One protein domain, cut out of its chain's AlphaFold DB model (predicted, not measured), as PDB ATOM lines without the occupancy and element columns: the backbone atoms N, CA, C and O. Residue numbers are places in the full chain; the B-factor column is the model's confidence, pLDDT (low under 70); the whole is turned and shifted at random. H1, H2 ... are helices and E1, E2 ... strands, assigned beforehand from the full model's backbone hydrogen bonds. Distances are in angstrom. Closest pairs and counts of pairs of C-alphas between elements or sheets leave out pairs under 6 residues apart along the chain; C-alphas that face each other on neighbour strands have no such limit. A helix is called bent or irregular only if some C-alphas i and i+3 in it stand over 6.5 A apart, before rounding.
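Overview. This is residues 45 to 116, 127 to 139 and 153 to 158 of the 332 residues of an uncharacterized protein of Kofleriaceae bacterium (UniProt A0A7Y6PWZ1). Look for a chain wound in stacked turns, a short solenoid: E3 and E4, each bent into an L, run side by side in the middle, with E1 and E2 next to E3 and E5 and E6 continuing beyond E4. Long unnamed stretches return between successive strands, and the small H2 sits beside E6. The printed part has 91 residues, with the named elements E1 E2 H1 E3 E4 E5 E6 H2 in that order along the chain; the six strands form one parallel, branched sheet, and the class is mixed, helices and strands, with under half of the residues in named elements. The whole is compact, radius of gyration of the C-alphas 12.2 A, spanning 33 by 31 by 20 A.

Arrangement. Start at E3, residues 68 to 77, which bends by 97 degrees at residue 71. On one side are E1, residues 45 to 47, N 47 to O 69 being 2.8 A, and E2, residues 51 to 54, N 52 to O 73 being 2.8 A. On the other side is E4, residues 90 to 99, bending by 99 degrees at residue 94; N 76 and O 97 are 2.8 A apart. E3 lies on one side of E4 and E5, residues 112 to 114, on the other side, with N 93 to O 113 at 2.9 A; E4 lies on one side of E5 and E6, residues 132 to 134, on the other side, with N 114 to O 133 at 2.9 A. H1, residues 57 to 60, only grazes the sheet and makes with E2 and E3 a strand-helix-strand unit, two parallel neighbours joined through a helix, its crossover right-handed. H2, residues 153 to 157, only grazes the sheet too; its closest C-alphas to E6, Leu 133 and Asn 154, are 5.4 A apart. H1 is too short for an O i to N i+4 pair; H2 has 0 of 1 within range, but 2 of 2 O i to N i+3 pairs.

Along the chain. Find C-alpha 45 at (175.829, 164.009, 195.097), where E1 begins. E3 runs 20.7 A from C-alpha 68 at (175.030, 162.224, 191.169), and E4 runs 18.6 A. E2 measures 10.1 A and H2 8.4 A, ending at C-alpha 157 at (159.924, 147.374, 183.438).

Size, cuts and confidence. The farthest C-alphas, Ser 58 and Thr 137, are 33.1 A apart. The links E3 to E4 and E4 to E5 are long. Cuts leave 23.0 A between C-alphas 116 and 127, and 18.0 A between 139 and 153. No printed residue is under 70 in pLDDT.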
ATOM      1  N   GLU A  45     176.158 162.582 195.099       87.50
ATOM      2  CA  GLU A  45     175.829 164.009 195.097       87.50
ATOM      3  C   GLU A  45     174.367 164.233 194.679       87.50
ATOM      4  O   GLU A  45     173.943 163.863 193.583       87.50
ATOM      5  N   ILE A  46     173.571 164.874 195.537       87.38
ATOM      6  CA  ILE A  46     172.181 165.228 195.223       87.38
ATOM      7  C   ILE A  46     172.112 166.689 194.782       87.38
ATOM      8  O   ILE A  46     172.226 167.614 195.590       87.38
ATOM      9  N   VAL A  47     171.843 166.896 193.497       89.19
ATOM     10  CA  VAL A  47     171.659 168.218 192.900       89.19
ATOM     11  C   VAL A  47     170.195 168.636 193.048       89.19
ATOM     12  O   VAL A  47     169.312 168.145 192.345       89.19
ATOM     13  N   ASN A  48     169.933 169.583 193.951       83.56
ATOM     14  CA  ASN A  48     168.604 170.167 194.185       83.56
ATOM     15  C   ASN A  48     168.321 171.376 193.271       83.56
ATOM     16  O   ASN A  48     167.829 172.412 193.718       83.56
ATOM     17  N   GLN A  49     168.671 171.269 191.990       78.00
ATOM     18  CA  GLN A  49     168.265 172.249 190.983       78.00
ATOM     19  C   GLN A  49     166.859 171.911 190.489       78.00
ATOM     20  O   GLN A  49     166.562 170.743 190.257       78.00
ATOM     21  N   ALA A  50     166.009 172.930 190.305       76.88
ATOM     22  CA  ALA A  50     164.613 172.718 189.928       76.88
ATOM     23  C   ALA A  50     164.482 171.911 188.627       76.88
ATOM     24  O   ALA A  50     163.791 170.903 188.629       76.88
ATOM     25  N   ASN A  51     165.175 172.314 187.553       93.19
ATOM     26  CA  ASN A  51     165.239 171.605 186.272       93.19
ATOM     27  C   ASN A  51     166.594 171.881 185.593       93.19
ATOM     28  O   ASN A  51     167.087 173.009 185.654       93.19
ATOM     29  N   LEU A  52     167.152 170.891 184.898       95.75
ATOM     30  CA  LEU A  52     168.346 171.004 184.060       95.75
ATOM     31  C   LEU A  52     167.941 170.834 182.594       95.75
ATOM     32  O   LEU A  52     167.347 169.827 182.226       95.75
ATOM     33  N   THR A  53     168.257 171.812 181.745       96.25
ATOM     34  CA  THR A  53     168.003 171.738 180.298       96.25
ATOM     35  C   THR A  53     169.308 171.847 179.526       96.25
ATOM     36  O   THR A  53     170.059 172.803 179.703       96.25
ATOM     37  N   ILE A  54     169.555 170.880 178.647       96.56
ATOM     38  CA  ILE A  54     170.727 170.799 177.781       96.56
ATOM     39  C   ILE A  54     170.226 170.816 176.336       96.56
ATOM     40  O   ILE A  54     169.658 169.835 175.861       96.56
ATOM     41  N   SER A  55     170.425 171.942 175.646       94.94
ATOM     42  CA  SER A  55     169.977 172.154 174.260       94.94
ATOM     43  C   SER A  55     171.096 172.061 173.208       94.94
ATOM     44  O   SER A  55     170.884 172.276 172.015       94.94
ATOM     45  N   GLY A  56     172.326 171.793 173.650       91.06
ATOM     46  CA  GLY A  56     173.493 171.683 172.784       91.06
ATOM     47  C   GLY A  56     174.743 171.240 173.532       91.06
ATOM     48  O   GLY A  56     174.732 171.041 174.747       91.06
ATOM     49  N   SER A  57     175.850 171.098 172.803       84.81
ATOM     50  CA  SER A  57     177.095 170.512 173.322       84.81
ATOM     51  C   SER A  57     177.741 171.295 174.474       84.81
ATOM     52  O   SER A  57     178.473 170.698 175.266       84.81
ATOM     53  N   SER A  58     177.464 172.597 174.594       88.44
ATOM     54  CA  SER A  58     177.900 173.444 175.710       88.44
ATOM     55  C   SER A  58     177.059 173.263 176.976       88.44
ATOM     56  O   SER A  58     177.537 173.582 178.057       88.44
ATOM     57  N   GLY A  59     175.845 172.712 176.885       89.56
ATOM     58  CA  GLY A  59     174.968 172.516 178.045       89.56
ATOM     59  C   GLY A  59     175.459 171.449 179.033       89.56
ATOM     60  O   GLY A  59     174.906 171.324 180.116       89.56
ATOM     61  N   PHE A  60     176.514 170.704 178.688       91.62
ATOM     62  CA  PHE A  60     177.141 169.710 179.564       91.62
ATOM     63  C   PHE A  60     178.225 170.290 180.494       91.62
ATOM     64  O   PHE A  60     178.904 169.540 181.193       91.62
ATOM     65  N   THR A  61     178.455 171.605 180.495       90.00
ATOM     66  CA  THR A  61     179.457 172.222 181.379       90.00
ATOM     67  C   THR A  61     178.932 172.380 182.803       90.00
ATOM     68  O   THR A  61     177.786 172.778 182.990       90.00
ATOM     69  N   GLY A  62     179.789 172.159 183.806       88.06
ATOM     70  CA  GLY A  62     179.442 172.382 185.217       88.06
ATOM     71  C   GLY A  62     178.606 171.270 185.854       88.06
ATOM     72  O   GLY A  62     178.037 171.483 186.920       88.06
ATOM     73  N   LEU A  63     178.525 170.102 185.211       92.81
ATOM     74  CA  LEU A  63     177.914 168.910 185.795       92.81
ATOM     75  C   LEU A  63     178.833 168.291 186.865       92.81
ATOM     76  O   LEU A  63     180.060 168.413 186.746       92.81
ATOM     77  N   PRO A  64     178.270 167.615 187.883       92.19
ATOM     78  CA  PRO A  64     179.055 166.893 188.879       92.19
ATOM     79  C   PRO A  64     180.036 165.897 188.253       92.19
ATOM     80  O   PRO A  64     179.752 165.254 187.241       92.19
ATOM     81  N   THR A  65     181.211 165.775 188.872       87.50
ATOM     82  CA  THR A  65     182.277 164.861 188.418       87.50
ATOM     83  C   THR A  65     182.235 163.504 189.121       87.50
ATOM     84  O   THR A  65     182.786 162.527 188.610       87.50
ATOM     85  N   THR A  66     181.566 163.437 190.272       90.00
ATOM     86  CA  THR A  66     181.246 162.221 191.026       90.00
ATOM     87  C   THR A  66     179.896 161.653 190.580       90.00
ATOM     88  O   THR A  66     179.254 162.177 189.667       90.00
ATOM     89  N   CYS A  67     179.465 160.545 191.186       92.25
ATOM     90  CA  CYS A  67     178.130 160.024 190.939       92.25
ATOM     91  C   CYS A  67     177.069 160.952 191.535       92.25
ATOM     92  O   CYS A  67     177.227 161.464 192.643       92.25
ATOM     93  N   TRP A  68     175.988 161.188 190.793       94.94
ATOM     94  CA  TRP A  68     175.030 162.224 191.169       94.94
ATOM     95  C   TRP A  68     173.594 161.903 190.771       94.94
ATOM     96  O   TRP A  68     173.328 161.082 189.892       94.94
ATOM     97  N   LYS A  69     172.647 162.567 191.431       95.75
ATOM     98  CA  LYS A  69     171.212 162.513 191.146       95.75
ATOM     99  C   LYS A  69     170.666 163.926 190.993       95.75
ATOM    100  O   LYS A  69     170.979 164.803 191.795       95.75
ATOM    101  N   LEU A  70     169.801 164.133 190.006       96.62
ATOM    102  CA  LEU A  70     169.043 165.371 189.851       96.62
ATOM    103  C   LEU A  70     167.675 165.237 190.529       96.62
ATOM    104  O   LEU A  70     166.835 164.451 190.100       96.62
ATOM    105  N   ASN A  71     167.405 166.053 191.544       95.12
ATOM    106  CA  ASN A  71     166.064 166.178 192.123       95.12
ATOM    107  C   ASN A  71     165.221 167.181 191.322       95.12
ATOM    108  O   ASN A  71     164.801 168.217 191.831       95.12
ATOM    109  N   GLY A  72     164.988 166.870 190.052       96.12
ATOM    110  CA  GLY A  72     164.313 167.749 189.105       96.12
ATOM    111  C   GLY A  72     164.154 167.096 187.739       96.12
ATOM    112  O   GLY A  72     164.462 165.909 187.572       96.12
ATOM    113  N   LYS A  73     163.674 167.867 186.761       97.56
ATOM    114  CA  LYS A  73     163.570 167.412 185.373       97.56
ATOM    115  C   LYS A  73     164.895 167.568 184.640       97.56
ATOM    116  O   LYS A  73     165.461 168.661 184.642       97.56
ATOM    117  N   LEU A  74     165.342 166.517 183.961       98.00
ATOM    118  CA  LEU A  74     166.375 166.597 182.933       98.00
ATOM    119  C   LEU A  74     165.708 166.691 181.558       98.00
ATOM    120  O   LEU A  74     165.036 165.753 181.139       98.00
ATOM    121  N   THR A  75     165.938 167.794 180.851       98.19
ATOM    122  CA  THR A  75     165.524 167.980 179.457       98.19
ATOM    123  C   THR A  75     166.752 167.975 178.553       98.19
ATOM    124  O   THR A  75     167.628 168.828 178.688       98.19
ATOM    125  N   LEU A  76     166.805 167.046 177.607       97.88
ATOM    126  CA  LEU A  76     167.807 166.965 176.548       97.88
ATOM    127  C   LEU A  76     167.112 167.288 175.232       97.88
ATOM    128  O   LEU A  76     166.161 166.599 174.865       97.88
ATOM    129  N   THR A  77     167.547 168.339 174.539       97.88
ATOM    130  CA  THR A  77     166.874 168.743 173.306       97.88
ATOM    131  C   THR A  77     167.796 169.266 172.220       97.88
ATOM    132  O   THR A  77     168.839 169.850 172.497       97.88
ATOM    133  N   GLY A  78     167.402 169.063 170.969       96.88
ATOM    134  CA  GLY A  78     168.088 169.597 169.806       96.88
ATOM    135  C   GLY A  78     169.118 168.634 169.198       96.88
ATOM    136  O   GLY A  78     169.748 167.835 169.902       96.88
ATOM    137  N   PRO A  79     169.359 168.753 167.880       96.06
ATOM    138  CA  PRO A  79     170.155 167.791 167.112       96.06
ATOM    139  C   PRO A  79     171.638 167.796 167.505       96.06
ATOM    140  O   PRO A  79     172.371 166.846 167.270       96.06
ATOM    141  N   ALA A  80     172.109 168.845 168.186       96.00
ATOM    142  CA  ALA A  80     173.473 168.892 168.711       96.00
ATOM    143  C   ALA A  80     173.743 167.846 169.816       96.00
ATOM    144  O   ALA A  80     174.904 167.628 170.180       96.00
ATOM    145  N   ILE A  81     172.703 167.214 170.368       97.06
ATOM    146  CA  ILE A  81     172.821 166.136 171.350       97.06
ATOM    147  C   ILE A  81     172.969 164.798 170.619       97.06
ATOM    148  O   ILE A  81     171.992 164.183 170.210       97.06
ATOM    149  N   THR A  82     174.212 164.342 170.476       96.25
ATOM    150  CA  THR A  82     174.566 163.083 169.787       96.25
ATOM    151  C   THR A  82     175.123 162.007 170.723       96.25
ATOM    152  O   THR A  82     175.299 160.859 170.321       96.25
ATOM    153  N   SER A  83     175.406 162.356 171.983       95.31
ATOM    154  CA  SER A  83     175.925 161.446 173.010       95.31
ATOM    155  C   SER A  83     175.559 161.941 174.411       95.31
ATOM    156  O   SER A  83     175.571 163.146 174.672       95.31
ATOM    157  N   LEU A  84     175.278 161.002 175.318       95.56
ATOM    158  CA  LEU A  84     174.958 161.230 176.729       95.56
ATOM    159  C   LEU A  84     176.117 160.907 177.684       95.56
ATOM    160  O   LEU A  84     175.976 161.081 178.891       95.56
ATOM    161  N   GLU A  85     177.281 160.496 177.176       94.12
ATOM    162  CA  GLU A  85     178.467 160.191 178.002       94.12
ATOM    163  C   GLU A  85     178.902 161.382 178.867       94.12
ATOM    164  O   GLU A  85     179.394 161.218 179.984       94.12
ATOM    165  N   LYS A  86     178.668 162.602 178.373       94.31
ATOM    166  CA  LYS A  86     178.992 163.850 179.073       94.31
ATOM    167  C   LYS A  86     178.093 164.142 180.277       94.31
ATOM    168  O   LYS A  86     178.407 165.060 181.023       94.31
ATOM    169  N   LEU A  87     177.019 163.375 180.497       94.94
ATOM    170  CA  LEU A  87     176.258 163.424 181.754       94.94
ATOM    171  C   LEU A  87     177.051 162.853 182.941       94.94
ATOM    172  O   LEU A  87     176.619 162.987 184.086       94.94
ATOM    173  N   GLY A  88     178.198 162.216 182.685       93.19
ATOM    174  CA  GLY A  88     179.004 161.596 183.725       93.19
ATOM    175  C   GLY A  88     178.271 160.413 184.347       93.19
ATOM    176  O   GLY A  88     177.640 159.619 183.646       93.19
ATOM    177  N   ASP A  89     178.366 160.284 185.669       94.25
ATOM    178  CA  ASP A  89     177.750 159.184 186.410       94.25
ATOM    179  C   ASP A  89     176.401 159.583 187.037       94.25
ATOM    180  O   ASP A  89     176.177 159.442 188.240       94.25
ATOM    181  N   LEU A  90     175.505 160.117 186.199       95.56
ATOM    182  CA  LEU A  90     174.121 160.415 186.566       95.56
ATOM    183  C   LEU A  90     173.369 159.114 186.879       95.56
ATOM    184  O   LEU A  90     173.239 158.241 186.021       95.56
ATOM    185  N   ARG A  91     172.850 159.002 188.104       95.38
ATOM    186  CA  ARG A  91     172.154 157.813 188.624       95.38
ATOM    187  C   ARG A  91     170.644 157.943 188.656       95.38
ATOM    188  O   ARG A  91     169.953 156.932 188.693       95.38
ATOM    189  N   GLY A  92     170.113 159.161 188.637       96.56
ATOM    190  CA  GLY A  92     168.670 159.333 188.624       96.56
ATOM    191  C   GLY A  92     168.202 160.761 188.423       96.56
ATOM    192  O   GLY A  92     168.940 161.720 188.653       96.56
ATOM    193  N   VAL A  93     166.946 160.872 188.016       97.88
ATOM    194  CA  VAL A  93     166.219 162.124 187.812       97.88
ATOM    195  C   VAL A  93     164.788 161.966 188.332       97.88
ATOM    196  O   VAL A  93     164.298 160.842 188.470       97.88
ATOM    197  N   ASN A  94     164.097 163.075 188.605       97.19
ATOM    198  CA  ASN A  94     162.658 162.999 188.860       97.19
ATOM    199  C   ASN A  94     161.923 162.806 187.535       97.19
ATOM    200  O   ASN A  94     161.272 161.789 187.347       97.19
ATOM    201  N   ASP A  95     162.087 163.735 186.597       98.25
ATOM    202  CA  ASP A  95     161.475 163.659 185.272       98.25
ATOM    203  C   ASP A  95     162.569 163.624 184.192       98.25
ATOM    204  O   ASP A  95     163.602 164.286 184.316       98.25
ATOM    205  N   LEU A  96     162.338 162.874 183.120       98.56
ATOM    206  CA  LEU A  96     163.223 162.780 181.964       98.56
ATOM    207  C   LEU A  96     162.465 163.197 180.706       98.56
ATOM    208  O   LEU A  96     161.434 162.611 180.386       98.56
ATOM    209  N   GLU A  97     163.003 164.162 179.968       98.62
ATOM    210  CA  GLU A  97     162.547 164.507 178.624       98.62
ATOM    211  C   GLU A  97     163.717 164.483 177.641       98.62
ATOM    212  O   GLU A  97     164.713 165.179 177.833       98.62
ATOM    213  N   ILE A  98     163.590 163.692 176.577       98.12
ATOM    214  CA  ILE A  98     164.512 163.679 175.442       98.12
ATOM    215  C   ILE A  98     163.721 163.980 174.177       98.12
ATOM    216  O   ILE A  98     162.876 163.179 173.770       98.12
ATOM    217  N   ASN A  99     164.007 165.129 173.572       98.12
ATOM    218  CA  ASN A  99     163.241 165.659 172.455       98.12
ATOM    219  C   ASN A  99     164.117 166.172 171.306       98.12
ATOM    220  O   ASN A  99     164.977 167.017 171.542       98.12
ATOM    221  N   ASP A 100     163.828 165.786 170.064       98.06
ATOM    222  CA  ASP A 100     164.483 166.343 168.868       98.06
ATOM    223  C   ASP A 100     166.021 166.188 168.890       98.06
ATOM    224  O   ASP A 100     166.747 167.134 168.577       98.06
ATOM    225  N   THR A 101     166.542 165.031 169.319       97.94
ATOM    226  CA  THR A 101     167.995 164.762 169.386       97.94
ATOM    227  C   THR A 101     168.487 163.854 168.255       97.94
ATOM    228  O   THR A 101     167.743 163.014 167.750       97.94
ATOM    229  N   ASP A 102     169.781 163.946 167.931       97.19
ATOM    230  CA  ASP A 102     170.468 163.042 166.991       97.19
ATOM    231  C   ASP A 102     171.104 161.835 167.720       97.19
ATOM    232  O   ASP A 102     172.091 161.242 167.269       97.19
ATOM    233  N   LEU A 103     170.565 161.462 168.884       97.06
ATOM    234  CA  LEU A 103     170.997 160.273 169.609       97.06
ATOM    235  C   LEU A 103     170.658 159.017 168.809       97.06
ATOM    236  O   LEU A 103     169.524 158.815 168.390       97.06
ATOM    237  N   THR A 104     171.631 158.117 168.681       97.00
ATOM    238  CA  THR A 104     171.399 156.773 168.125       97.00
ATOM    239  C   THR A 104     171.090 155.737 169.203       97.00
ATOM    240  O   THR A 104     170.421 154.736 168.936       97.00
ATOM    241  N   LYS A 105     171.548 155.991 170.433       95.62
ATOM    242  CA  LYS A 105     171.396 155.133 171.614       95.62
ATOM    243  C   LYS A 105     171.485 155.939 172.909       95.62
ATOM    244  O   LYS A 105     172.069 157.023 172.938       95.62
ATOM    245  N   PHE A 106     171.000 155.355 174.001       93.56
ATOM    246  CA  PHE A 106     171.246 155.838 175.364       93.56
ATOM    247  C   PHE A 106     172.602 155.344 175.894       93.56
ATOM    248  O   PHE A 106     172.681 154.320 176.562       93.56
ATOM    249  N   ASN A 107     173.685 156.075 175.621       93.44
ATOM    250  CA  ASN A 107     175.047 155.732 176.062       93.44
ATOM    251  C   ASN A 107     175.462 156.404 177.382       93.44
ATOM    252  O   ASN A 107     176.589 156.870 177.533       93.44
ATOM    253  N   THR A 108     174.552 156.471 178.349       94.50
ATOM    254  CA  THR A 108     174.894 156.919 179.706       94.50
ATOM    255  C   THR A 108     175.823 155.903 180.373       94.50
ATOM    256  O   THR A 108     175.743 154.706 180.095       94.50
ATOM    257  N   ARG A 109     176.699 156.365 181.273       92.69
ATOM    258  CA  ARG A 109     177.647 155.488 181.984       92.69
ATOM    259  C   ARG A 109     176.950 154.441 182.856       92.69
ATOM    260  O   ARG A 109     177.442 153.326 182.995       92.69
ATOM    261  N   SER A 110     175.816 154.827 183.427       92.94
ATOM    262  CA  SER A 110     175.016 154.033 184.349       92.94
ATOM    263  C   SER A 110     173.543 154.111 183.959       92.94
ATOM    264  O   SER A 110     173.127 155.011 183.221       92.94
ATOM    265  N   GLN A 111     172.745 153.163 184.456       94.62
ATOM    266  CA  GLN A 111     171.289 153.268 184.385       94.62
ATOM    267  C   GLN A 111     170.820 154.507 185.154       94.62
ATOM    268  O   GLN A 111     171.346 154.810 186.226       94.62
ATOM    269  N   ILE A 112     169.839 155.203 184.587       96.62
ATOM    270  CA  ILE A 112     169.204 156.371 185.185       96.62
ATOM    271  C   ILE A 112     167.857 155.937 185.744       96.62
ATOM    272  O   ILE A 112     166.948 155.575 184.993       96.62
ATOM    273  N   ASP A 113     167.731 156.024 187.060       97.62
ATOM    274  CA  ASP A 113     166.468 155.854 187.761       97.62
ATOM    275  C   ASP A 113     165.552 157.055 187.505       97.62
ATOM    276  O   ASP A 113     165.939 158.198 187.756       97.62
ATOM    277  N   VAL A 114     164.326 156.808 187.044       98.31
ATOM    278  CA  VAL A 114     163.311 157.850 186.828       98.31
ATOM    279  C   VAL A 114     162.086 157.563 187.686       98.31
ATOM    280  O   VAL A 114     161.533 156.464 187.628       98.31
ATOM    281  N   THR A 115     161.661 158.542 188.485       97.19
ATOM    282  CA  THR A 115     160.530 158.401 189.427       97.19
ATOM    283  C   THR A 115     159.258 159.133 188.988       97.19
ATOM    284  O   THR A 115     158.197 158.904 189.557       97.19
ATOM    285  N   GLY A 116     159.344 160.026 188.005       98.00
ATOM    286  CA  GLY A 116     158.277 160.901 187.517       98.00
ATOM    287  C   GLY A 116     157.907 160.604 186.065       98.00
ATOM    288  O   GLY A 116     157.550 159.474 185.745       98.00
ATOM    289  N   THR A 127     167.674 154.197 168.234       97.62
ATOM    290  CA  THR A 127     167.388 152.770 168.013       97.62
ATOM    291  C   THR A 127     167.034 152.019 169.295       97.62
ATOM    292  O   THR A 127     166.271 151.053 169.248       97.62
ATOM    293  N   GLU A 128     167.526 152.483 170.448       93.56
ATOM    294  CA  GLU A 128     167.386 151.804 171.740       93.56
ATOM    295  C   GLU A 128     167.335 152.770 172.939       93.56
ATOM    296  O   GLU A 128     167.987 153.816 172.946       93.56
ATOM    297  N   ILE A 129     166.605 152.375 173.992       93.62
ATOM    298  CA  ILE A 129     166.443 153.127 175.257       93.62
ATOM    299  C   ILE A 129     166.819 152.295 176.497       93.62
ATOM    300  O   ILE A 129     166.129 152.281 177.515       93.62
ATOM    301  N   ALA A 130     167.925 151.553 176.413       91.25
ATOM    302  CA  ALA A 130     168.310 150.561 177.419       91.25
ATOM    303  C   ALA A 130     168.606 151.138 178.818       91.25
ATOM    304  O   ALA A 130     168.371 150.451 179.804       91.25
ATOM    305  N   ASN A 131     169.069 152.384 178.952       94.31
ATOM    306  CA  ASN A 131     169.547 152.896 180.246       94.31
ATOM    307  C   ASN A 131     168.531 153.724 181.050       94.31
ATOM    308  O   ASN A 131     168.908 154.316 182.056       94.31
ATOM    309  N   VAL A 132     167.255 153.752 180.657       97.19
ATOM    310  CA  VAL A 132     166.192 154.430 181.421       97.19
ATOM    311  C   VAL A 132     165.434 153.408 182.259       97.19
ATOM    312  O   VAL A 132     164.777 152.529 181.702       97.19
ATOM    313  N   LEU A 133     165.514 153.516 183.587       97.69
ATOM    314  CA  LEU A 133     164.900 152.570 184.513       97.69
ATOM    315  C   LEU A 133     163.779 153.239 185.326       97.69
ATOM    316  O   LEU A 133     164.059 154.045 186.213       97.69
ATOM    317  N   PRO A 134     162.505 152.888 185.080       98.19
ATOM    318  CA  PRO A 134     161.396 153.309 185.931       98.19
ATOM    319  C   PRO A 134     161.589 152.819 187.376       98.19
ATOM    320  O   PRO A 134     161.871 151.638 187.603       98.19
ATOM    321  N   LYS A 135     161.408 153.703 188.364       97.50
ATOM    322  CA  LYS A 135     161.475 153.369 189.795       97.50
ATOM    323  C   LYS A 135     160.196 153.745 190.528       97.50
ATOM    324  O   LYS A 135     159.822 154.911 190.595       97.50
ATOM    325  N   GLY A 136     159.587 152.745 191.163       96.38
ATOM    326  CA  GLY A 136     158.325 152.909 191.880       96.38
ATOM    327  C   GLY A 136     157.170 153.220 190.928       96.38
ATOM    328  O   GLY A 136     157.139 152.729 189.800       96.38
ATOM    329  N   THR A 137     156.221 154.027 191.399       97.69
ATOM    330  CA  THR A 137     155.148 154.562 190.558       97.69
ATOM    331  C   THR A 137     155.682 155.739 189.761       97.69
ATOM    332  O   THR A 137     155.936 156.794 190.338       97.69
ATOM    333  N   VAL A 138     155.809 155.569 188.447       98.25
ATOM    334  CA  VAL A 138     156.121 156.678 187.539       98.25
ATOM    335  C   VAL A 138     154.850 157.443 187.190       98.25
ATOM    336  O   VAL A 138     153.739 156.905 187.237       98.25
ATOM    337  N   ARG A 139     155.000 158.725 186.861       98.44
ATOM    338  CA  ARG A 139     153.855 159.601 186.623       98.44
ATOM    339  C   ARG A 139     153.295 159.424 185.222       98.44
ATOM    340  O   ARG A 139     152.107 159.183 185.103       98.44
ATOM    341  N   GLY A 153     163.269 149.096 175.581       95.44
ATOM    342  CA  GLY A 153     164.374 148.983 176.537       95.44
ATOM    343  C   GLY A 153     163.898 148.701 177.966       95.44
ATOM    344  O   GLY A 153     162.939 147.957 178.177       95.44
ATOM    345  N   ASN A 154     164.539 149.330 178.952       96.69
ATOM    346  CA  ASN A 154     164.185 149.160 180.363       96.69
ATOM    347  C   ASN A 154     162.904 149.904 180.786       96.69
ATOM    348  O   ASN A 154     162.385 149.621 181.866       96.69
ATOM    349  N   VAL A 155     162.334 150.772 179.939       97.31
ATOM    350  CA  VAL A 155     161.035 151.420 180.210       97.31
ATOM    351  C   VAL A 155     159.905 150.384 180.300       97.31
ATOM    352  O   VAL A 155     158.968 150.565 181.075       97.31
ATOM    353  N   SER A 156     160.044 149.247 179.608       96.62
ATOM    354  CA  SER A 156     159.153 148.072 179.712       96.62
ATOM    355  C   SER A 156     158.990 147.511 181.133       96.62
ATOM    356  O   SER A 156     158.032 146.789 181.410       96.62
ATOM    357  N   ARG A 157     159.912 147.845 182.046       97.62
ATOM    358  CA  ARG A 157     159.924 147.374 183.438       97.62
ATOM    359  C   ARG A 157     159.055 148.215 184.374       97.62
ATOM    360  O   ARG A 157     159.014 147.922 185.568       97.62
ATOM    361  N   ALA A 158     158.387 149.255 183.872       98.31
ATOM    362  CA  ALA A 158     157.436 150.031 184.663       98.31
ATOM    363  C   ALA A 158     156.303 149.127 185.175       98.31
ATOM    364  O   ALA A 158     155.672 148.416 184.397       98.31
TER     365      ALA A 158